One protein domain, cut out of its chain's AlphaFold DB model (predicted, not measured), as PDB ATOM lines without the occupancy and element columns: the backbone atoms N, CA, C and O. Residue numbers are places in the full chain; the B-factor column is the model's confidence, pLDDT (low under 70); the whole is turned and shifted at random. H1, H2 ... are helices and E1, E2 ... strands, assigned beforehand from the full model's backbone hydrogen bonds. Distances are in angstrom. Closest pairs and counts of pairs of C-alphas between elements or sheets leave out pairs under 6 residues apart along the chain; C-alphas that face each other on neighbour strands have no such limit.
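What this domain is: This is residues 9 to 140 and 150 to 181 of the 312 residues of an uncharacterized protein of Soboliphyme baturini (UniProt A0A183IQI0). A small four-stranded sheet is sandwiched between helices, with H4 over one face and H6 and the beginning of H1 over the other; from this head H1 runs far out, H2 turns at the far tip, and H3 comes back, making a long open arm. The 164 printed residues hold six named helices and four named strands, in the order E1 H1 H2 H3 E2 H4 E3 E4 H5 H6. The mixed sheet has the order E2 E1 E3 E4, and the class is mixed, helices and strands. The whole is loose, with a radius of gyration of the C-alphas of 20.2 A, and elongated, spanning 60 by 39 by 29 A.

Where its parts are: In the sheet, E2 is residues 82 to 84, E1 9 to 12, E3 104 to 110, 18.2 A long, and E4 125 to 129, 12.8 A. C-alpha 9 stands at (348.191, 321.319, 433.088). H1, residues 16 to 46, is 44.8 A long and ends at C-alpha 46, (314.542, 316.862, 447.697). H2 is residues 48 to 56, H3 60 to 75, 22.3 A, H4 88 to 100, 18.6 A, and H5 158 to 161. H6, residues 164 to 180, is 24.0 A long and ends at C-alpha 180, (340.115, 299.605, 425.786).

How they stand to each other: E2 and E1 are parallel, with N 11 and O 83 at 2.8 A; E1 and E3 are parallel, with N 12 and O 108 at 2.9 A. E3 and E4 form an antiparallel hairpin, with N 128 and O 107 at 2.7 A. Three layers, helices on both faces of the sheet, put H4 on one face at a height of 8.7 A and H1 and H6 on the other at 9.5 and 9.8 A. E1, H1 H2 H3, E2 is a strand-helix-strand unit, parallel neighbour strands with helices between; E2, H4, E3 is a split one, with E1 between its strands and a right-handed crossover. H1 touches H6 with residues 21 to 25 alone, closest at the C-alphas of Ala 25 and Leu 174, 6.8 A, at a steep tilt of 67 degrees, opposite ways. H1 and H3 are apart. H1 and H2, and H5 and H6, only just touch, only at the corner, with 3 pairs of C-alphas within 8 A each. Every O i to N i+4 pair is within hydrogen-bond range in H1, H3, H4 and H6, and 4 of 5 in H2; H5 is too short for one.

The domain as a whole: The C-alphas farthest apart, of Thr 58 and Gln 113, are 60.9 A apart. Residues 141 to 149 are not printed, and C-alphas 140 and 150 are 14.5 A apart across this cut. The link from E3 to E4 is long. The mean pLDDT of the printed part is 80.7; residues 33 to 75 and 78 to 79 are under 70.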
ATOM      1  N   ILE A   9     347.651 322.654 433.296       92.12
ATOM      2  CA  ILE A   9     348.191 321.319 433.088       92.12
ATOM      3  C   ILE A   9     348.758 321.276 431.670       92.12
ATOM      4  O   ILE A   9     348.008 321.370 430.696       92.12
ATOM      5  N   LEU A  10     350.079 321.157 431.561       94.62
ATOM      6  CA  LEU A  10     350.778 321.081 430.279       94.62
ATOM      7  C   LEU A  10     350.887 319.619 429.836       94.62
ATOM      8  O   LEU A  10     351.151 318.754 430.665       94.62
ATOM      9  N   LEU A  11     350.702 319.316 428.552       94.62
ATOM     10  CA  LEU A  11     350.814 317.958 428.010       94.62
ATOM     11  C   LEU A  11     351.795 317.925 426.839       94.62
ATOM     12  O   LEU A  11     351.718 318.772 425.960       94.62
ATOM     13  N   THR A  12     352.669 316.926 426.799       93.81
ATOM     14  CA  THR A  12     353.670 316.720 425.737       93.81
ATOM     15  C   THR A  12     353.806 315.221 425.433       93.81
ATOM     16  O   THR A  12     353.603 314.408 426.341       93.81
ATOM     17  N   PRO A  13     354.180 314.809 424.208       93.50
ATOM     18  CA  PRO A  13     354.397 315.628 423.015       93.50
ATOM     19  C   PRO A  13     353.100 315.990 422.293       93.50
ATOM     20  O   PRO A  13     352.063 315.336 422.456       93.50
ATOM     21  N   GLU A  14     353.186 317.001 421.432       90.12
ATOM     22  CA  GLU A  14     352.114 317.372 420.516       90.12
ATOM     23  C   GLU A  14     351.925 316.293 419.445       90.12
ATOM     24  O   GLU A  14     352.475 316.350 418.350       90.12
ATOM     25  N   SER A  15     351.132 315.280 419.787       90.06
ATOM     26  CA  SER A  15     350.753 314.190 418.894       90.06
ATOM     27  C   SER A  15     349.238 314.151 418.680       90.06
ATOM     28  O   SER A  15     348.465 314.563 419.560       90.06
ATOM     29  N   PRO A  16     348.761 313.630 417.532       89.56
ATOM     30  CA  PRO A  16     347.333 313.429 417.303       89.56
ATOM     31  C   PRO A  16     346.670 312.566 418.388       89.56
ATOM     32  O   PRO A  16     345.535 312.848 418.777       89.56
ATOM     33  N   ALA A  17     347.385 311.563 418.914       88.25
ATOM     34  CA  ALA A  17     346.921 310.723 420.018       88.25
ATOM     35  C   ALA A  17     346.666 311.537 421.299       88.25
ATOM     36  O   ALA A  17     345.562 311.496 421.848       88.25
ATOM     37  N   VAL A  18     347.649 312.337 421.735       90.31
ATOM     38  CA  VAL A  18     347.537 313.179 422.940       90.31
ATOM     39  C   VAL A  18     346.433 314.224 422.772       90.31
ATOM     40  O   VAL A  18     345.626 314.407 423.679       90.31
ATOM     41  N   ARG A  19     346.300 314.842 421.591       90.06
ATOM     42  CA  ARG A  19     345.200 315.781 421.291       90.06
ATOM     43  C   ARG A  19     343.815 315.123 421.337       90.06
ATOM     44  O   ARG A  19     342.833 315.769 421.701       90.06
ATOM     45  N   LYS A  20     343.695 313.854 420.939       89.31
ATOM     46  CA  LYS A  20     342.432 313.106 421.048       89.31
ATOM     47  C   LYS A  20     342.119 312.788 422.513       89.31
ATOM     48  O   LYS A  20     340.973 312.944 422.933       89.31
ATOM     49  N   LEU A  21     343.138 312.421 423.291       88.06
ATOM     50  CA  LEU A  21     343.017 312.167 424.725       88.06
ATOM     51  C   LEU A  21     342.617 313.427 425.501       88.06
ATOM     52  O   LEU A  21     341.712 313.354 426.324       88.06
ATOM     53  N   THR A  22     343.203 314.594 425.212       87.44
ATOM     54  CA  THR A  22     342.822 315.851 425.886       87.44
ATOM     55  C   THR A  22     341.382 316.251 425.598       87.44
ATOM     56  O   THR A  22     340.675 316.671 426.511       87.44
ATOM     57  N   LYS A  23     340.905 316.062 424.361       87.06
ATOM     58  CA  LYS A  23     339.493 316.282 424.010       87.06
ATOM     59  C   LYS A  23     338.560 315.353 424.787       87.06
ATOM     60  O   LYS A  23     337.547 315.814 425.305       87.06
ATOM     61  N   MET A  24     338.912 314.071 424.894       85.56
ATOM     62  CA  MET A  24     338.148 313.095 425.680       85.56
ATOM     63  C   MET A  24     338.141 313.458 427.171       85.56
ATOM     64  O   MET A  24     337.083 313.467 427.795       85.56
ATOM     65  N   ALA A  25     339.298 313.831 427.723       83.50
ATOM     66  CA  ALA A  25     339.438 314.269 429.107       83.50
ATOM     67  C   ALA A  25     338.584 315.508 429.407       83.50
ATOM     68  O   ALA A  25     337.878 315.549 430.413       83.50
ATOM     69  N   PHE A  26     338.604 316.498 428.513       81.94
ATOM     70  CA  PHE A  26     337.812 317.715 428.650       81.94
ATOM     71  C   PHE A  26     336.305 317.438 428.581       81.94
ATOM     72  O   PHE A  26     335.551 317.924 429.422       81.94
ATOM     73  N   ALA A  27     335.861 316.602 427.637       80.38
ATOM     74  CA  ALA A  27     334.459 316.196 427.539       80.38
ATOM     75  C   ALA A  27     333.980 315.481 428.816       80.38
ATOM     76  O   ALA A  27     332.905 315.785 429.328       80.38
ATOM     77  N   LYS A  28     334.807 314.586 429.368       78.19
ATOM     78  CA  LYS A  28     334.521 313.855 430.610       78.19
ATOM     79  C   LYS A  28     334.447 314.783 431.824       78.19
ATOM     80  O   LYS A  28     333.548 314.661 432.650       78.19
ATOM     81  N   LEU A  29     335.361 315.749 431.911       76.50
ATOM     82  CA  LEU A  29     335.354 316.764 432.960       76.50
ATOM     83  C   LEU A  29     334.071 317.607 432.920       76.50
ATOM     84  O   LEU A  29     333.460 317.831 433.962       76.50
ATOM     85  N   LEU A  30     333.625 318.015 431.729       74.50
ATOM     86  CA  LEU A  30     332.366 318.744 431.566       74.50
ATOM     87  C   LEU A  30     331.139 317.898 431.928       74.50
ATOM     88  O   LEU A  30     330.230 318.413 432.571       74.50
ATOM     89  N   GLN A  31     331.114 316.613 431.563       74.25
ATOM     90  CA  GLN A  31     330.030 315.702 431.944       74.25
ATOM     91  C   GLN A  31     329.943 315.524 433.462       74.25
ATOM     92  O   GLN A  31     328.863 315.648 434.032       74.25
ATOM     93  N   ASN A  32     331.077 315.305 434.132       71.50
ATOM     94  CA  ASN A  32     331.110 315.155 435.586       71.50
ATOM     95  C   ASN A  32     330.705 316.444 436.309       71.50
ATOM     96  O   ASN A  32     329.960 316.388 437.284       71.50
ATOM     97  N   LEU A  33     331.146 317.608 435.817       67.50
ATOM     98  CA  LEU A  33     330.701 318.896 436.349       67.50
ATOM     99  C   LEU A  33     329.192 319.078 436.155       67.50
ATOM    100  O   LEU A  33     328.508 319.420 437.114       67.50
ATOM    101  N   GLY A  34     328.666 318.780 434.964       65.38
ATOM    102  CA  GLY A  34     327.231 318.832 434.679       65.38
ATOM    103  C   GLY A  34     326.411 317.927 435.600       65.38
ATOM    104  O   GLY A  34     325.436 318.387 436.191       65.38
ATOM    105  N   ASN A  35     326.851 316.684 435.805       66.50
ATOM    106  CA  ASN A  35     326.207 315.744 436.724       66.50
ATOM    107  C   ASN A  35     326.281 316.226 438.179       66.50
ATOM    108  O   ASN A  35     325.280 316.160 438.878       66.50
ATOM    109  N   SER A  36     327.417 316.781 438.621       61.97
ATOM    110  CA  SER A  36     327.563 317.312 439.987       61.97
ATOM    111  C   SER A  36     326.670 318.528 440.249       61.97
ATOM    112  O   SER A  36     326.113 318.668 441.333       61.97
ATOM    113  N   VAL A  37     326.489 319.392 439.244       62.25
ATOM    114  CA  VAL A  37     325.579 320.543 439.313       62.25
ATOM    115  C   VAL A  37     324.132 320.065 439.360       62.25
ATOM    116  O   VAL A  37     323.340 320.586 440.143       62.25
ATOM    117  N   TYR A  38     323.794 319.053 438.559       58.53
ATOM    118  CA  TYR A  38     322.466 318.452 438.550       58.53
ATOM    119  C   TYR A  38     322.143 317.760 439.883       58.53
ATOM    120  O   TYR A  38     321.097 318.015 440.465       58.53
ATOM    121  N   GLU A  39     323.056 316.948 440.414       58.84
ATOM    122  CA  GLU A  39     322.893 316.227 441.681       58.84
ATOM    123  C   GLU A  39     322.852 317.179 442.886       58.84
ATOM    124  O   GLU A  39     322.049 317.000 443.805       58.84
ATOM    125  N   PHE A  40     323.643 318.258 442.863       57.88
ATOM    126  CA  PHE A  40     323.530 319.335 443.845       57.88
ATOM    127  C   PHE A  40     322.154 320.013 443.772       57.88
ATOM    128  O   PHE A  40     321.502 320.162 444.800       57.88
ATOM    129  N   SER A  41     321.674 320.347 442.567       58.25
ATOM    130  CA  SER A  41     320.331 320.908 442.359       58.25
ATOM    131  C   SER A  41     319.238 319.981 442.905       58.25
ATOM    132  O   SER A  41     318.362 320.431 443.648       58.25
ATOM    133  N   ASP A  42     319.309 318.685 442.598       55.78
ATOM    134  CA  ASP A  42     318.313 317.677 442.982       55.78
ATOM    135  C   ASP A  42     318.321 317.405 444.504       55.78
ATOM    136  O   ASP A  42     317.272 317.315 445.145       55.78
ATOM    137  N   THR A  43     319.502 317.383 445.137       55.31
ATOM    138  CA  THR A  43     319.634 317.257 446.602       55.31
ATOM    139  C   THR A  43     319.138 318.495 447.351       55.31
ATOM    140  O   THR A  43     318.483 318.344 448.384       55.31
ATOM    141  N   THR A  44     319.337 319.716 446.836       53.78
ATOM    142  CA  THR A  44     318.665 320.911 447.389       53.78
ATOM    143  C   THR A  44     317.147 320.869 447.221       53.78
ATOM    144  O   THR A  44     316.430 321.363 448.092       53.78
ATOM    145  N   TYR A  45     316.643 320.270 446.137       52.19
ATOM    146  CA  TYR A  45     315.208 320.200 445.865       52.19
ATOM    147  C   TYR A  45     314.489 319.125 446.688       52.19
ATOM    148  O   TYR A  45     313.325 319.325 447.031       52.19
ATOM    149  N   ASN A  46     315.161 318.026 447.048       50.97
ATOM    150  CA  ASN A  46     314.542 316.862 447.697       50.97
ATOM    151  C   ASN A  46     314.805 316.740 449.210       50.97
ATOM    152  O   ASN A  46     314.102 315.993 449.888       50.97
ATOM    153  N   ASN A  47     315.778 317.463 449.776       51.50
ATOM    154  CA  ASN A  47     316.097 317.372 451.204       51.50
ATOM    155  C   ASN A  47     315.211 318.327 452.032       51.50
ATOM    156  O   ASN A  47     315.282 319.543 451.866       51.50
ATOM    157  N   SER A  48     314.373 317.798 452.929       52.56
ATOM    158  CA  SER A  48     313.316 318.549 453.640       52.56
ATOM    159  C   SER A  48     313.831 319.688 454.540       52.56
ATOM    160  O   SER A  48     313.135 320.684 454.740       52.56
ATOM    161  N   SER A  49     315.064 319.585 455.040       53.62
ATOM    162  CA  SER A  49     315.730 320.609 455.859       53.62
ATOM    163  C   SER A  49     316.262 321.791 455.034       53.62
ATOM    164  O   SER A  49     316.100 322.944 455.434       53.62
ATOM    165  N   LEU A  50     316.834 321.529 453.853       50.28
ATOM    166  CA  LEU A  50     317.309 322.558 452.916       50.28
ATOM    167  C   LEU A  50     316.171 323.133 452.060       50.28
ATOM    168  O   LEU A  50     316.197 324.324 451.745       50.28
ATOM    169  N   GLN A  51     315.121 322.349 451.789       50.50
ATOM    170  CA  GLN A  51     313.847 322.845 451.261       50.50
ATOM    171  C   GLN A  51     313.261 323.932 452.161       50.50
ATOM    172  O   GLN A  51     312.699 324.888 451.642       50.50
ATOM    173  N   GLY A  52     313.393 323.816 453.489       51.34
ATOM    174  CA  GLY A  52     312.949 324.848 454.429       51.34
ATOM    175  C   GLY A  52     313.679 326.176 454.223       51.34
ATOM    176  O   GLY A  52     313.041 327.219 454.175       51.34
ATOM    177  N   VAL A  53     314.996 326.145 454.005       54.75
ATOM    178  CA  VAL A  53     315.808 327.348 453.742       54.75
ATOM    179  C   VAL A  53     315.487 327.945 452.364       54.75
ATOM    180  O   VAL A  53     315.286 329.152 452.256       54.75
ATOM    181  N   TYR A  54     315.348 327.114 451.326       50.69
ATOM    182  CA  TYR A  54     315.029 327.568 449.965       50.69
ATOM    183  C   TYR A  54     313.570 328.014 449.773       50.69
ATOM    184  O   TYR A  54     313.306 328.915 448.979       50.69
ATOM    185  N   ARG A  55     312.613 327.420 450.501       50.53
ATOM    186  CA  ARG A  55     311.201 327.847 450.521       50.53
ATOM    187  C   ARG A  55     310.969 329.063 451.419       50.53
ATOM    188  O   ARG A  55     310.098 329.863 451.094       50.53
ATOM    189  N   ASN A  56     311.738 329.226 452.502       52.09
ATOM    190  CA  ASN A  56     311.673 330.422 453.353       52.09
ATOM    191  C   ASN A  56     312.271 331.667 452.675       52.09
ATOM    192  O   ASN A  56     311.930 332.781 453.072       52.09
ATOM    193  N   MET A  57     313.076 331.499 451.616       51.84
ATOM    194  CA  MET A  57     313.415 332.565 450.662       51.84
ATOM    195  C   MET A  57     312.186 332.902 449.797       51.84
ATOM    196  O   MET A  57     312.030 332.484 448.644       51.84
ATOM    197  N   THR A  58     311.252 333.635 450.403       52.78
ATOM    198  CA  THR A  58     309.959 334.011 449.810       52.78
ATOM    199  C   THR A  58     310.101 335.039 448.684       52.78
ATOM    200  O   THR A  58     309.230 335.113 447.817       52.78
ATOM    201  N   HIS A  59     311.220 335.773 448.622       52.97
ATOM    202  CA  HIS A  59     311.464 336.776 447.590       52.97
ATOM    203  C   HIS A  59     312.238 336.195 446.386       52.97
ATOM    204  O   HIS A  59     313.344 335.678 446.559       52.97
ATOM    205  N   PRO A  60     311.746 336.339 445.135       57.31
ATOM    206  CA  PRO A  60     312.461 335.895 443.927       57.31
ATOM    207  C   PRO A  60     313.849 336.544 443.759       57.31
ATOM    208  O   PRO A  60     314.701 336.015 443.055       57.31
ATOM    209  N   TYR A  61     314.106 337.658 444.449       56.59
ATOM    210  CA  TYR A  61     315.400 338.335 444.490       56.59
ATOM    211  C   TYR A  61     316.501 337.514 445.188       56.59
ATOM    212  O   TYR A  61     317.629 337.483 444.706       56.59
ATOM    213  N   GLU A  62     316.185 336.811 446.279       53.50
ATOM    214  CA  GLU A  62     317.168 336.041 447.062       53.50
ATOM    215  C   GLU A  62     317.592 334.755 446.339       53.50
ATOM    216  O   GLU A  62     318.778 334.426 446.304       53.50
ATOM    217  N   ARG A  63     316.646 334.088 445.660       57.22
ATOM    218  CA  ARG A  63     316.940 332.954 444.765       57.22
ATOM    219  C   ARG A  63     317.807 333.373 443.582       57.22
ATOM    220  O   ARG A  63     318.853 332.777 443.353       57.22
ATOM    221  N   ASN A  64     317.446 334.468 442.913       57.78
ATOM    222  CA  ASN A  64     318.250 335.009 441.818       57.78
ATOM    223  C   ASN A  64     319.650 335.453 442.283       57.78
ATOM    224  O   ASN A  64     320.592 335.411 441.496       57.78
ATOM    225  N   LEU A  65     319.820 335.878 443.540       56.06
ATOM    226  CA  LEU A  65     321.124 336.219 444.120       56.06
ATOM    227  C   LEU A  65     321.977 334.967 444.353       56.06
ATOM    228  O   LEU A  65     323.154 334.979 443.988       56.06
ATOM    229  N   ALA A  66     321.409 333.899 444.917       59.69
ATOM    230  CA  ALA A  66     322.105 332.626 445.111       59.69
ATOM    231  C   ALA A  66     322.519 331.996 443.769       59.69
ATOM    232  O   ALA A  66     323.687 331.638 443.601       59.69
ATOM    233  N   ASP A  67     321.621 331.983 442.781       60.44
ATOM    234  CA  ASP A  67     321.911 331.498 441.427       60.44
ATOM    235  C   ASP A  67     322.968 332.368 440.729       60.44
ATOM    236  O   ASP A  67     323.945 331.850 440.190       60.44
ATOM    237  N   ASN A  68     322.869 333.701 440.823       62.16
ATOM    238  CA  ASN A  68     323.904 334.605 440.305       62.16
ATOM    239  C   ASN A  68     325.254 334.430 441.016       62.16
ATOM    240  O   ASN A  68     326.301 334.631 440.401       62.16
ATOM    241  N   SER A  69     325.257 334.072 442.300       63.69
ATOM    242  CA  SER A  69     326.482 333.819 443.069       63.69
ATOM    243  C   SER A  69     327.131 332.497 442.665       63.69
ATOM    244  O   SER A  69     328.348 332.440 442.509       63.69
ATOM    245  N   MET A  70     326.329 331.461 442.405       65.19
ATOM    246  CA  MET A  70     326.801 330.183 441.870       65.19
ATOM    247  C   MET A  70     327.342 330.334 440.445       65.19
ATOM    248  O   MET A  70     328.437 329.857 440.156       65.19
ATOM    249  N   ILE A  71     326.649 331.072 439.571       67.06
ATOM    250  CA  ILE A  71     327.138 331.377 438.217       67.06
ATOM    251  C   ILE A  71     328.475 332.130 438.286       67.06
ATOM    252  O   ILE A  71     329.404 331.786 437.557       67.06
ATOM    253  N   LYS A  72     328.623 333.102 439.198       69.19
ATOM    254  CA  LYS A  72     329.904 333.793 439.439       69.19
ATOM    255  C   LYS A  72     331.003 332.855 439.947       69.19
ATOM    256  O   LYS A  72     332.156 333.021 439.563       69.19
ATOM    257  N   LEU A  73     330.673 331.856 440.767       69.31
ATOM    258  CA  LEU A  73     331.633 330.842 441.216       69.31
ATOM    259  C   LEU A  73     332.117 329.971 440.044       69.31
ATOM    260  O   LEU A  73     333.314 329.720 439.916       69.31
ATOM    261  N   PHE A  74     331.206 329.557 439.157       68.88
ATOM    262  CA  PHE A  74     331.559 328.798 437.954       68.88
ATOM    263  C   PHE A  74     332.324 329.636 436.924       68.88
ATOM    264  O   PHE A  74     333.176 329.088 436.231       68.88
ATOM    265  N   GLN A  75     332.114 330.956 436.864       67.19
ATOM    266  CA  GLN A  75     332.945 331.859 436.052       67.19
ATOM    267  C   GLN A  75     334.419 331.864 436.489       67.19
ATOM    268  O   GLN A  75     335.297 332.096 435.662       67.19
ATOM    269  N   CYS A  76     334.714 331.567 437.760       71.50
ATOM    270  CA  CYS A  76     336.090 331.423 438.245       71.50
ATOM    271  C   CYS A  76     336.740 330.088 437.838       71.50
ATOM    272  O   CYS A  76     337.957 329.935 437.980       71.50
ATOM    273  N   PHE A  77     335.966 329.114 437.349       72.31
ATOM    274  CA  PHE A  77     336.495 327.834 436.895       72.31
ATOM    275  C   PHE A  77     337.058 327.961 435.475       72.31
ATOM    276  O   PHE A  77     336.320 328.115 434.502       72.31
ATOM    277  N   ARG A  78     338.384 327.863 435.342       69.88
ATOM    278  CA  ARG A  78     339.049 327.859 434.032       69.88
ATOM    279  C   ARG A  78     338.867 326.521 433.322       69.88
ATOM    280  O   ARG A  78     339.388 325.492 433.756       69.88
ATOM    281  N   THR A  79     338.143 326.549 432.209       69.06
ATOM    282  CA  THR A  79     337.918 325.395 431.330       69.06
ATOM    283  C   THR A  79     339.100 325.147 430.384       69.06
ATOM    284  O   THR A  79     339.347 324.016 429.983       69.06
ATOM    285  N   ASP A  80     339.911 326.163 430.109       73.75
ATOM    286  CA  ASP A  80     341.085 326.162 429.228       73.75
ATOM    287  C   ASP A  80     342.390 325.711 429.920       73.75
ATOM    288  O   ASP A  80     343.492 326.105 429.549       73.75
ATOM    289  N   ARG A  81     342.292 324.857 430.944       84.62
ATOM    290  CA  ARG A  81     343.451 324.467 431.768       84.62
ATOM    291  C   ARG A  81     344.413 323.472 431.108       84.62
ATOM    292  O   ARG A  81     345.529 323.329 431.593       84.62
ATOM    293  N   LEU A  82     343.971 322.737 430.085       88.06
ATOM    294  CA  LEU A  82     344.756 321.697 429.409       88.06
ATOM    295  C   LEU A  82     345.431 322.298 428.174       88.06
ATOM    296  O   LEU A  82     344.756 322.586 427.187       88.06
ATOM    297  N   VAL A  83     346.752 322.451 428.215       91.25
ATOM    298  CA  VAL A  83     347.529 323.029 427.110       91.25
ATOM    299  C   VAL A  83     348.483 321.977 426.566       91.25
ATOM    300  O   VAL A  83     349.283 321.413 427.308       91.25
ATOM    301  N   VAL A  84     348.393 321.692 425.269       93.00
ATOM    302  CA  VAL A  84     349.312 320.768 424.589       93.00
ATOM    303  C   VAL A  84     350.522 321.553 424.091       93.00
ATOM    304  O   VAL A  84     350.364 322.633 423.529       93.00
ATOM    305  N   VAL A  85     351.710 321.002 424.309       94.25
ATOM    306  CA  VAL A  85     353.013 321.591 424.008       94.25
ATOM    307  C   VAL A  85     353.812 320.617 423.136       94.25
ATOM    308  O   VAL A  85     353.683 319.400 423.278       94.25
ATOM    309  N   GLU A  86     354.642 321.155 422.244       92.00
ATOM    310  CA  GLU A  86     355.431 320.387 421.274       92.00
ATOM    311  C   GLU A  86     356.415 319.409 421.933       92.00
ATOM    312  O   GLU A  86     356.362 318.207 421.659       92.00
ATOM    313  N   ASN A  87     357.288 319.927 422.807       92.81
ATOM    314  CA  ASN A  87     358.455 319.231 423.356       92.81
ATOM    315  C   ASN A  87     358.562 319.357 424.883       92.81
ATOM    316  O   ASN A  87     358.092 320.323 425.487       92.81
ATOM    317  N   GLU A  88     359.302 318.424 425.494       94.12
ATOM    318  CA  GLU A  88     359.585 318.404 426.939       94.12
ATOM    319  C   GLU A  88     360.338 319.665 427.405       94.12
ATOM    320  O   GLU A  88     360.016 320.220 428.452       94.12
ATOM    321  N   THR A  89     361.261 320.187 426.592       95.06
ATOM    322  CA  THR A  89     362.017 321.419 426.887       95.06
ATOM    323  C   THR A  89     361.128 322.663 426.927       95.06
ATOM    324  O   THR A  89     361.300 323.539 427.773       95.06
ATOM    325  N   VAL A  90     360.144 322.746 426.026       95.94
ATOM    326  CA  VAL A  90     359.174 323.851 426.006       95.94
ATOM    327  C   VAL A  90     358.253 323.750 427.219       95.94
ATOM    328  O   VAL A  90     357.960 324.768 427.841       95.94
ATOM    329  N   LEU A  91     357.856 322.531 427.601       95.62
ATOM    330  CA  LEU A  91     357.088 322.287 428.821       95.62
ATOM    331  C   LEU A  91     357.855 322.735 430.070       95.62
ATOM    332  O   LEU A  91     357.249 323.335 430.952       95.62
ATOM    333  N   GLU A  92     359.162 322.488 430.151       94.94
ATOM    334  CA  GLU A  92     360.000 322.930 431.275       94.94
ATOM    335  C   GLU A  92     360.114 324.455 431.349       94.94
ATOM    336  O   GLU A  92     359.848 325.039 432.400       94.94
ATOM    337  N   ASN A  93     360.430 325.116 430.231       95.94
ATOM    338  CA  ASN A  93     360.559 326.576 430.185       95.94
ATOM    339  C   ASN A  93     359.228 327.277 430.494       95.94
ATOM    340  O   ASN A  93     359.175 328.211 431.297       95.94
ATOM    341  N   MET A  94     358.134 326.806 429.884       95.25
ATOM    342  CA  MET A  94     356.794 327.333 430.136       95.25
ATOM    343  C   MET A  94     356.338 327.018 431.562       95.25
ATOM    344  O   MET A  94     355.757 327.874 432.221       95.25
ATOM    345  N   GLY A  95     356.641 325.818 432.060       94.25
ATOM    346  CA  GLY A  95     356.376 325.416 433.435       94.25
ATOM    347  C   GLY A  95     357.056 326.341 434.439       94.25
ATOM    348  O   GLY A  95     356.381 326.847 435.329       94.25
ATOM    349  N   SER A  96     358.345 326.643 434.247       94.69
ATOM    350  CA  SER A  96     359.093 327.584 435.091       94.69
ATOM    351  C   SER A  96     358.457 328.977 435.095       94.69
ATOM    352  O   SER A  96     358.201 329.528 436.159       94.69
ATOM    353  N   CYS A  97     358.113 329.519 433.921       94.56
ATOM    354  CA  CYS A  97     357.461 330.829 433.824       94.56
ATOM    355  C   CYS A  97     356.077 330.856 434.504       94.56
ATOM    356  O   CYS A  97     355.686 331.860 435.097       94.56
ATOM    357  N   LEU A  98     355.309 329.765 434.414       93.19
ATOM    358  CA  LEU A  98     353.991 329.658 435.044       93.19
ATOM    359  C   LEU A  98     354.077 329.440 436.561       93.19
ATOM    360  O   LEU A  98     353.138 329.823 437.270       93.19
ATOM    361  N   MET A  99     355.162 328.832 437.053       91.69
ATOM    362  CA  MET A  99     355.448 328.707 438.485       91.69
ATOM    363  C   MET A  99     355.685 330.079 439.113       91.69
ATOM    364  O   MET A  99     355.083 330.355 440.144       91.69
ATOM    365  N   ASP A 100     356.444 330.964 438.457       92.12
ATOM    366  CA  ASP A 100     356.667 332.341 438.937       92.12
ATOM    367  C   ASP A 100     355.355 333.137 439.083       92.12
ATOM    368  O   ASP A 100     355.246 334.042 439.908       92.12
ATOM    369  N   ALA A 101     354.335 332.785 438.294       90.25
ATOM    370  CA  ALA A 101     353.002 333.388 438.326       90.25
ATOM    371  C   ALA A 101     351.976 332.619 439.193       90.25
ATOM    372  O   ALA A 101     350.772 332.883 439.091       90.25
ATOM    373  N   ASP A 102     352.399 331.633 439.998       86.62
ATOM    374  CA  ASP A 102     351.525 330.764 440.811       86.62
ATOM    375  C   ASP A 102     350.356 330.159 440.004       86.62
ATOM    376  O   ASP A 102     349.190 330.107 440.431       86.62
ATOM    377  N   SER A 103     350.653 329.776 438.764       88.06
ATOM    378  CA  SER A 103     349.670 329.318 437.781       88.06
ATOM    379  C   SER A 103     350.044 327.988 437.133       88.06
ATOM    380  O   SER A 103     349.279 327.473 436.321       88.06
ATOM    381  N   TYR A 104     351.172 327.394 437.507       91.44
ATOM    382  CA  TYR A 104     351.538 326.040 437.111       91.44
ATOM    383  C   TYR A 104     350.970 325.019 438.098       91.44
ATOM    384  O   TYR A 104     351.152 325.158 439.304       91.44
ATOM    385  N   LEU A 105     350.300 323.979 437.594       90.44
ATOM    386  CA  LEU A 105     349.869 322.851 438.423       90.44
ATOM    387  C   LEU A 105     350.740 321.622 438.169       90.44
ATOM    388  O   LEU A 105     351.375 321.107 439.090       90.44
ATOM    389  N   SER A 106     350.741 321.126 436.930       93.75
ATOM    390  CA  SER A 106     351.434 319.887 436.575       93.75
ATOM    391  C   SER A 106     351.720 319.778 435.080       93.75
ATOM    392  O   SER A 106     351.020 320.354 434.253       93.75
ATOM    393  N   GLY A 107     352.735 318.999 434.729       95.25
ATOM    394  CA  GLY A 107     353.081 318.622 433.367       95.25
ATOM    395  C   GLY A 107     352.923 317.118 433.176       95.25
ATOM    396  O   GLY A 107     353.369 316.337 434.010       95.25
ATOM    397  N   LEU A 108     352.305 316.696 432.079       95.62
ATOM    398  CA  LEU A 108     352.162 315.300 431.688       95.62
ATOM    399  C   LEU A 108     353.045 315.037 430.471       95.62
ATOM    400  O   LEU A 108     352.831 315.611 429.404       95.62
ATOM    401  N   VAL A 109     354.038 314.168 430.639       96.12
ATOM    402  CA  VAL A 109     354.966 313.771 429.576       96.12
ATOM    403  C   VAL A 109     354.660 312.333 429.190       96.12
ATOM    404  O   VAL A 109     354.892 311.425 429.985       96.12
ATOM    405  N   PHE A 110     354.144 312.111 427.989       93.81
ATOM    406  CA  PHE A 110     353.886 310.770 427.467       93.81
ATOM    407  C   PHE A 110     355.071 310.285 426.633       93.81
ATOM    408  O   PHE A 110     355.583 311.022 425.793       93.81
ATOM    409  N   ASP A 111     355.486 309.034 426.829       91.06
ATOM    410  CA  ASP A 111     356.518 308.393 426.011       91.06
ATOM    411  C   ASP A 111     355.917 307.900 424.682       91.06
ATOM    412  O   ASP A 111     355.547 306.734 424.514       91.06
ATOM    413  N   VAL A 112     355.699 308.842 423.760       88.56
ATOM    414  CA  VAL A 112     355.009 308.634 422.479       88.56
ATOM    415  C   VAL A 112     355.761 309.358 421.361       88.56
ATOM    416  O   VAL A 112     356.331 310.422 421.567       88.56
ATOM    417  N   GLN A 113     355.761 308.795 420.150       84.19
ATOM    418  CA  GLN A 113     356.336 309.456 418.971       84.19
ATOM    419  C   GLN A 113     355.469 310.654 418.537       84.19
ATOM    420  O   GLN A 113     354.244 310.550 418.547       84.19
ATOM    421  N   HIS A 114     356.084 311.755 418.086       80.88
ATOM    422  CA  HIS A 114     355.378 312.997 417.715       80.88
ATOM    423  C   HIS A 114     354.220 312.793 416.716       80.88
ATOM    424  O   HIS A 114     353.174 313.418 416.843       80.88
ATOM    425  N   GLU A 115     354.347 311.866 415.765       84.19
ATOM    426  CA  GLU A 115     353.332 311.633 414.722       84.19
ATOM    427  C   GLU A 115     352.347 310.495 415.043       84.19
ATOM    428  O   GLU A 115     351.479 310.159 414.230       84.19
ATOM    429  N   ALA A 116     352.456 309.869 416.218       85.00
ATOM    430  CA  ALA A 116     351.636 308.714 416.553       85.00
ATOM    431  C   ALA A 116     350.146 309.089 416.659       85.00
ATOM    432  O   ALA A 116     349.742 309.995 417.393       85.00
ATOM    433  N   LYS A 117     349.306 308.346 415.928       83.69
ATOM    434  CA  LYS A 117     347.840 308.487 415.967       83.69
ATOM    435  C   LYS A 117     347.201 307.745 417.140       83.69
ATOM    436  O   LYS A 117     346.114 308.122 417.571       83.69
ATOM    437  N   GLU A 118     347.879 306.725 417.660       85.00
ATOM    438  CA  GLU A 118     347.398 305.867 418.742       85.00
ATOM    439  C   GLU A 118     348.500 305.604 419.772       85.00
ATOM    440  O   GLU A 118     349.692 305.616 419.451       85.00
ATOM    441  N   PHE A 119     348.084 305.359 421.014       87.12
ATOM    442  CA  PHE A 119     348.970 304.937 422.092       87.12
ATOM    443  C   PHE A 119     349.320 303.450 421.950       87.12
ATOM    444  O   PHE A 119     348.506 302.639 421.506       87.12
ATOM    445  N   ARG A 120     350.536 303.070 422.354       87.69
ATOM    446  CA  ARG A 120     350.941 301.657 422.412       87.69
ATOM    447  C   ARG A 120     350.282 300.978 423.617       87.69
ATOM    448  O   ARG A 120     350.006 301.627 424.623       87.69
ATOM    449  N   LYS A 121     350.106 299.649 423.554       84.75
ATOM    450  CA  LYS A 121     349.563 298.851 424.678       84.75
ATOM    451  C   LYS A 121     350.325 299.080 425.987       84.75
ATOM    452  O   LYS A 121     349.717 299.126 427.046       84.75
ATOM    453  N   LEU A 122     351.644 299.235 425.895       88.12
ATOM    454  CA  LEU A 122     352.487 299.690 426.992       88.12
ATOM    455  C   LEU A 122     352.852 301.151 426.730       88.12
ATOM    456  O   LEU A 122     353.654 301.434 425.841       88.12
ATOM    457  N   THR A 123     352.237 302.059 427.483       88.81
ATOM    458  CA  THR A 123     352.536 303.494 427.441       88.81
ATOM    459  C   THR A 123     353.065 303.918 428.802       88.81
ATOM    460  O   THR A 123     352.407 303.703 429.817       88.81
ATOM    461  N   VAL A 124     354.249 304.525 428.813       93.31
ATOM    462  CA  VAL A 124     354.839 305.129 430.009       93.31
ATOM    463  C   VAL A 124     354.529 306.620 429.992       93.31
ATOM    464  O   VAL A 124     354.598 307.268 428.948       93.31
ATOM    465  N   TYR A 125     354.172 307.175 431.145       94.25
ATOM    466  CA  TYR A 125     353.964 308.607 431.306       94.25
ATOM    467  C   TYR A 125     354.672 309.113 432.563       94.25
ATOM    468  O   TYR A 125     354.877 308.367 433.521       94.25
ATOM    469  N   LYS A 126     355.053 310.389 432.556       95.56
ATOM    470  CA  LYS A 126     355.661 311.091 433.688       95.56
ATOM    471  C   LYS A 126     354.724 312.213 434.123       95.56
ATOM    472  O   LYS A 126     354.232 312.965 433.282       95.56
ATOM    473  N   ILE A 127     354.520 312.348 435.430       95.12
ATOM    474  CA  ILE A 127     353.819 313.486 436.031       95.12
ATOM    475  C   ILE A 127     354.870 314.419 436.638       95.12
ATOM    476  O   ILE A 127     355.665 314.004 437.477       95.12
ATOM    477  N   ARG A 128     354.873 315.680 436.210       93.81
ATOM    478  CA  ARG A 128     355.786 316.744 436.640       93.81
ATOM    479  C   ARG A 128     355.008 317.836 437.351       93.81
ATOM    480  O   ARG A 128     354.698 318.873 436.772       93.81
ATOM    481  N   MET A 129     354.643 317.576 438.595       92.69
ATOM    482  CA  MET A 129     353.900 318.533 439.412       92.69
ATOM    483  C   MET A 129     354.826 319.621 439.975       92.69
ATOM    484  O   MET A 129     356.040 319.426 440.043       92.69
ATOM    485  N   ALA A 130     354.270 320.771 440.361       91.38
ATOM    486  CA  ALA A 130     355.047 321.815 441.027       91.38
ATOM    487  C   ALA A 130     355.702 321.285 442.315       91.38
ATOM    488  O   ALA A 130     355.055 320.600 443.106       91.38
ATOM    489  N   ASN A 131     356.972 321.624 442.539       91.12
ATOM    490  CA  ASN A 131     357.781 321.087 443.641       91.12
ATOM    491  C   ASN A 131     357.193 321.349 445.041       91.12
ATOM    492  O   ASN A 131     357.387 320.539 445.937       91.12
ATOM    493  N   TYR A 132     356.462 322.447 445.237       89.19
ATOM    494  CA  TYR A 132     355.830 322.796 446.511       89.19
ATOM    495  C   TYR A 132     354.514 322.040 446.771       89.19
ATOM    496  O   TYR A 132     353.993 322.089 447.884       89.19
ATOM    497  N   LEU A 133     353.975 321.344 445.763       90.44
ATOM    498  CA  LEU A 133     352.731 320.571 445.845       90.44
ATOM    499  C   LEU A 133     352.968 319.067 446.042       90.44
ATOM    500  O   LEU A 133     352.021 318.333 446.305       90.44
ATOM    501  N   VAL A 134     354.205 318.592 445.904       92.50
ATOM    502  CA  VAL A 134     354.577 317.178 446.058       92.50
ATOM    503  C   VAL A 134     355.744 317.028 447.021       92.50
ATOM    504  O   VAL A 134     356.428 318.001 447.346       92.50
ATOM    505  N   ASP A 135     355.968 315.812 447.513       91.75
ATOM    506  CA  ASP A 135     357.157 315.549 448.316       91.75
ATOM    507  C   ASP A 135     358.406 315.412 447.458       91.75
ATOM    508  O   ASP A 135     358.370 315.125 446.259       91.75
ATOM    509  N   ASN A 136     359.539 315.657 448.106       91.44
ATOM    510  CA  ASN A 136     360.831 315.537 447.468       91.44
ATOM    511  C   ASN A 136     361.152 314.057 447.209       91.44
ATOM    512  O   ASN A 136     361.040 313.224 448.105       91.44
ATOM    513  N   THR A 137     361.611 313.750 446.000       92.44
ATOM    514  CA  THR A 137     361.957 312.392 445.563       92.44
ATOM    515  C   THR A 137     363.398 311.990 445.889       92.44
ATOM    516  O   THR A 137     363.788 310.857 445.618       92.44
ATOM    517  N   ASN A 138     364.192 312.876 446.504       93.19
ATOM    518  CA  ASN A 138     365.576 312.586 446.906       93.19
ATOM    519  C   ASN A 138     365.692 311.421 447.904       93.19
ATOM    520  O   ASN A 138     366.708 310.725 447.931       93.19
ATOM    521  N   HIS A 139     364.673 311.222 448.739       91.81
ATOM    522  CA  HIS A 139     364.641 310.172 449.750       91.81
ATOM    523  C   HIS A 139     363.297 309.453 449.699       91.81
ATOM    524  O   HIS A 139     362.248 310.085 449.741       91.81
ATOM    525  N   LEU A 140     363.335 308.121 449.631       90.12
ATOM    526  CA  LEU A 140     362.128 307.288 449.635       90.12
ATOM    527  C   LEU A 140     361.555 307.093 451.046       90.12
ATOM    528  O   LEU A 140     360.378 306.788 451.200       90.12
ATOM    529  N   ARG A 150     352.083 309.974 460.508       87.62
ATOM    530  CA  ARG A 150     352.082 310.976 459.438       87.62
ATOM    531  C   ARG A 150     350.655 311.437 459.176       87.62
ATOM    532  O   ARG A 150     349.971 310.888 458.312       87.62
ATOM    533  N   ASP A 151     350.191 312.384 459.972       88.25
ATOM    534  CA  ASP A 151     348.803 312.847 459.981       88.25
ATOM    535  C   ASP A 151     348.641 314.295 459.502       88.25
ATOM    536  O   ASP A 151     347.517 314.775 459.354       88.25
ATOM    537  N   SER A 152     349.739 314.996 459.213       89.44
ATOM    538  CA  SER A 152     349.672 316.397 458.818       89.44
ATOM    539  C   SER A 152     349.328 316.545 457.320       89.44
ATOM    540  O   SER A 152     350.119 316.160 456.452       89.44
ATOM    541  N   PRO A 153     348.172 317.147 456.956       88.38
ATOM    542  CA  PRO A 153     347.710 317.176 455.562       88.38
ATOM    543  C   PRO A 153     348.667 317.895 454.600       88.38
ATOM    544  O   PRO A 153     348.847 317.485 453.457       88.38
ATOM    545  N   PHE A 154     349.288 318.979 455.068       88.81
ATOM    546  CA  PHE A 154     350.099 319.872 454.236       88.81
ATOM    547  C   PHE A 154     351.569 319.462 454.124       88.81
ATOM    548  O   PHE A 154     352.268 319.952 453.237       88.81
ATOM    549  N   ILE A 155     352.055 318.619 455.038       89.56
ATOM    550  CA  ILE A 155     353.477 318.275 455.134       89.56
ATOM    551  C   ILE A 155     353.678 316.802 454.789       89.56
ATOM    552  O   ILE A 155     354.493 316.522 453.918       89.56
ATOM    553  N   ASP A 156     352.916 315.893 455.404       90.69
ATOM    554  CA  ASP A 156     353.112 314.446 455.240       90.69
ATOM    555  C   ASP A 156     352.261 313.822 454.125       90.69
ATOM    556  O   ASP A 156     352.587 312.756 453.602       90.69
ATOM    557  N   LEU A 157     351.137 314.459 453.795       91.19
ATOM    558  CA  LEU A 157     350.075 313.922 452.936       91.19
ATOM    559  C   LEU A 157     349.955 314.678 451.606       91.19
ATOM    560  O   LEU A 157     348.894 314.688 450.980       91.19
ATOM    561  N   LYS A 158     351.038 315.311 451.137       91.44
ATOM    562  CA  LYS A 158     351.004 316.212 449.972       91.44
ATOM    563  C   LYS A 158     350.453 315.561 448.711       91.44
ATOM    564  O   LYS A 158     349.653 316.175 448.007       91.44
ATOM    565  N   TYR A 159     350.831 314.312 448.453       90.50
ATOM    566  CA  TYR A 159     350.361 313.542 447.301       90.50
ATOM    567  C   TYR A 159     348.832 313.438 447.225       90.50
ATOM    568  O   TYR A 159     348.264 313.524 446.134       90.50
ATOM    569  N   GLU A 160     348.174 313.286 448.374       89.88
ATOM    570  CA  GLU A 160     346.721 313.201 448.480       89.88
ATOM    571  C   GLU A 160     346.103 314.599 448.577       89.88
ATOM    572  O   GLU A 160     345.243 314.961 447.777       89.88
ATOM    573  N   TYR A 161     346.609 315.445 449.474       88.69
ATOM    574  CA  TYR A 161     346.047 316.768 449.731       88.69
ATOM    575  C   TYR A 161     346.107 317.706 448.515       88.69
ATOM    576  O   TYR A 161     345.130 318.395 448.199       88.69
ATOM    577  N   PHE A 162     347.239 317.733 447.804       88.81
ATOM    578  CA  PHE A 162     347.432 318.602 446.643       88.81
ATOM    579  C   PHE A 162     347.018 317.960 445.315       88.81
ATOM    580  O   PHE A 162     346.978 318.645 444.296       88.81
ATOM    581  N   GLY A 163     346.601 316.695 445.294       88.88
ATOM    582  CA  GLY A 163     345.952 316.143 444.106       88.88
ATOM    583  C   GLY A 163     346.844 315.354 443.149       88.88
ATOM    584  O   GLY A 163     346.395 315.073 442.040       88.88
ATOM    585  N   PHE A 164     348.075 314.989 443.522       92.12
ATOM    586  CA  PHE A 164     348.921 314.159 442.657       92.12
ATOM    587  C   PHE A 164     348.303 312.775 442.435       92.12
ATOM    588  O   PHE A 164     348.194 312.336 441.292       92.12
ATOM    589  N   SER A 165     347.869 312.101 443.509       91.81
ATOM    590  CA  SER A 165     347.244 310.770 443.425       91.81
ATOM    591  C   SER A 165     345.955 310.808 442.602       91.81
ATOM    592  O   SER A 165     345.726 309.945 441.761       91.81
ATOM    593  N   PHE A 166     345.161 311.866 442.773       89.12
ATOM    594  CA  PHE A 166     343.953 312.119 441.989       89.12
ATOM    595  C   PHE A 166     344.258 312.347 440.503       89.12
ATOM    596  O   PHE A 166     343.555 311.822 439.643       89.12
ATOM    597  N   LEU A 167     345.312 313.105 440.179       90.38
ATOM    598  CA  LEU A 167     345.756 313.296 438.798       90.38
ATOM    599  C   LEU A 167     346.250 311.975 438.191       90.38
ATOM    600  O   LEU A 167     345.941 311.683 437.039       90.38
ATOM    601  N   GLN A 168     346.983 311.173 438.963       92.38
ATOM    602  CA  GLN A 168     347.469 309.861 438.546       92.38
ATOM    603  C   GLN A 168     346.317 308.894 438.256       92.38
ATOM    604  O   GLN A 168     346.325 308.241 437.210       92.38
ATOM    605  N   ASP A 169     345.318 308.828 439.135       90.56
ATOM    606  CA  ASP A 169     344.121 308.011 438.933       90.56
ATOM    607  C   ASP A 169     343.322 308.491 437.711       90.56
ATOM    608  O   ASP A 169     343.009 307.705 436.816       90.56
ATOM    609  N   ALA A 170     343.096 309.803 437.581       87.69
ATOM    610  CA  ALA A 170     342.383 310.378 436.443       87.69
ATOM    611  C   ALA A 170     343.079 310.089 435.101       87.69
ATOM    612  O   ALA A 170     342.423 309.660 434.151       87.69
ATOM    613  N   VAL A 171     344.399 310.295 435.008       90.12
ATOM    614  CA  VAL A 171     345.178 310.020 433.786       90.12
ATOM    615  C   VAL A 171     345.202 308.524 433.475       90.12
ATOM    616  O   VAL A 171     345.048 308.147 432.314       90.12
ATOM    617  N   SER A 172     345.344 307.669 434.490       89.88
ATOM    618  CA  SER A 172     345.359 306.213 434.309       89.88
ATOM    619  C   SER A 172     344.015 305.701 433.803       89.88
ATOM    620  O   SER A 172     343.974 305.000 432.794       89.88
ATOM    621  N   ASN A 173     342.914 306.123 434.426       87.50
ATOM    622  CA  ASN A 173     341.568 305.759 433.991       87.50
ATOM    623  C   ASN A 173     341.272 306.290 432.582       87.50
ATOM    624  O   ASN A 173     340.726 305.565 431.758       87.50
ATOM    625  N   LEU A 174     341.703 307.514 432.250       86.94
ATOM    626  CA  LEU A 174     341.571 308.055 430.893       86.94
ATOM    627  C   LEU A 174     342.351 307.243 429.851       86.94
ATOM    628  O   LEU A 174     341.836 307.004 428.760       86.94
ATOM    629  N   LEU A 175     343.575 306.815 430.164       89.06
ATOM    630  CA  LEU A 175     344.370 305.969 429.273       89.06
ATOM    631  C   LEU A 175     343.738 304.585 429.094       89.06
ATOM    632  O   LEU A 175     343.682 304.088 427.970       89.06
ATOM    633  N   ILE A 176     343.240 303.977 430.173       87.50
ATOM    634  CA  ILE A 176     342.552 302.679 430.133       87.50
ATOM    635  C   ILE A 176     341.286 302.773 429.276       87.50
ATOM    636  O   ILE A 176     341.096 301.936 428.389       87.50
ATOM    637  N   ASP A 177     340.466 303.807 429.481       86.06
ATOM    638  CA  ASP A 177     339.258 304.062 428.692       86.06
ATOM    639  C   ASP A 177     339.609 304.234 427.205       86.06
ATOM    640  O   ASP A 177     338.986 303.628 426.331       86.06
ATOM    641  N   PHE A 178     340.658 305.012 426.915       86.44
ATOM    642  CA  PHE A 178     341.110 305.277 425.551       86.44
ATOM    643  C   PHE A 178     341.623 304.014 424.843       86.44
ATOM    644  O   PHE A 178     341.287 303.780 423.683       86.44
ATOM    645  N   LEU A 179     342.429 303.196 425.526       86.81
ATOM    646  CA  LEU A 179     343.024 301.980 424.959       86.81
ATOM    647  C   LEU A 179     342.014 300.839 424.817       86.81
ATOM    648  O   LEU A 179     342.090 300.063 423.866       86.81
ATOM    649  N   THR A 180     341.073 300.720 425.755       83.75
ATOM    650  CA  THR A 180     340.115 299.605 425.786       83.75
ATOM    651  C   THR A 180     338.839 299.923 425.001       83.75
ATOM    652  O   THR A 180     338.075 299.010 424.697       83.75
ATOM    653  N   SER A 181     338.597 301.197 424.657       78.88
ATOM    654  CA  SER A 181     337.347 301.665 424.030       78.88
ATOM    655  C   SER A 181     336.089 301.197 424.783       78.88
ATOM    656  O   SER A 181     335.047 300.952 424.176       78.88
TER     657      SER A 181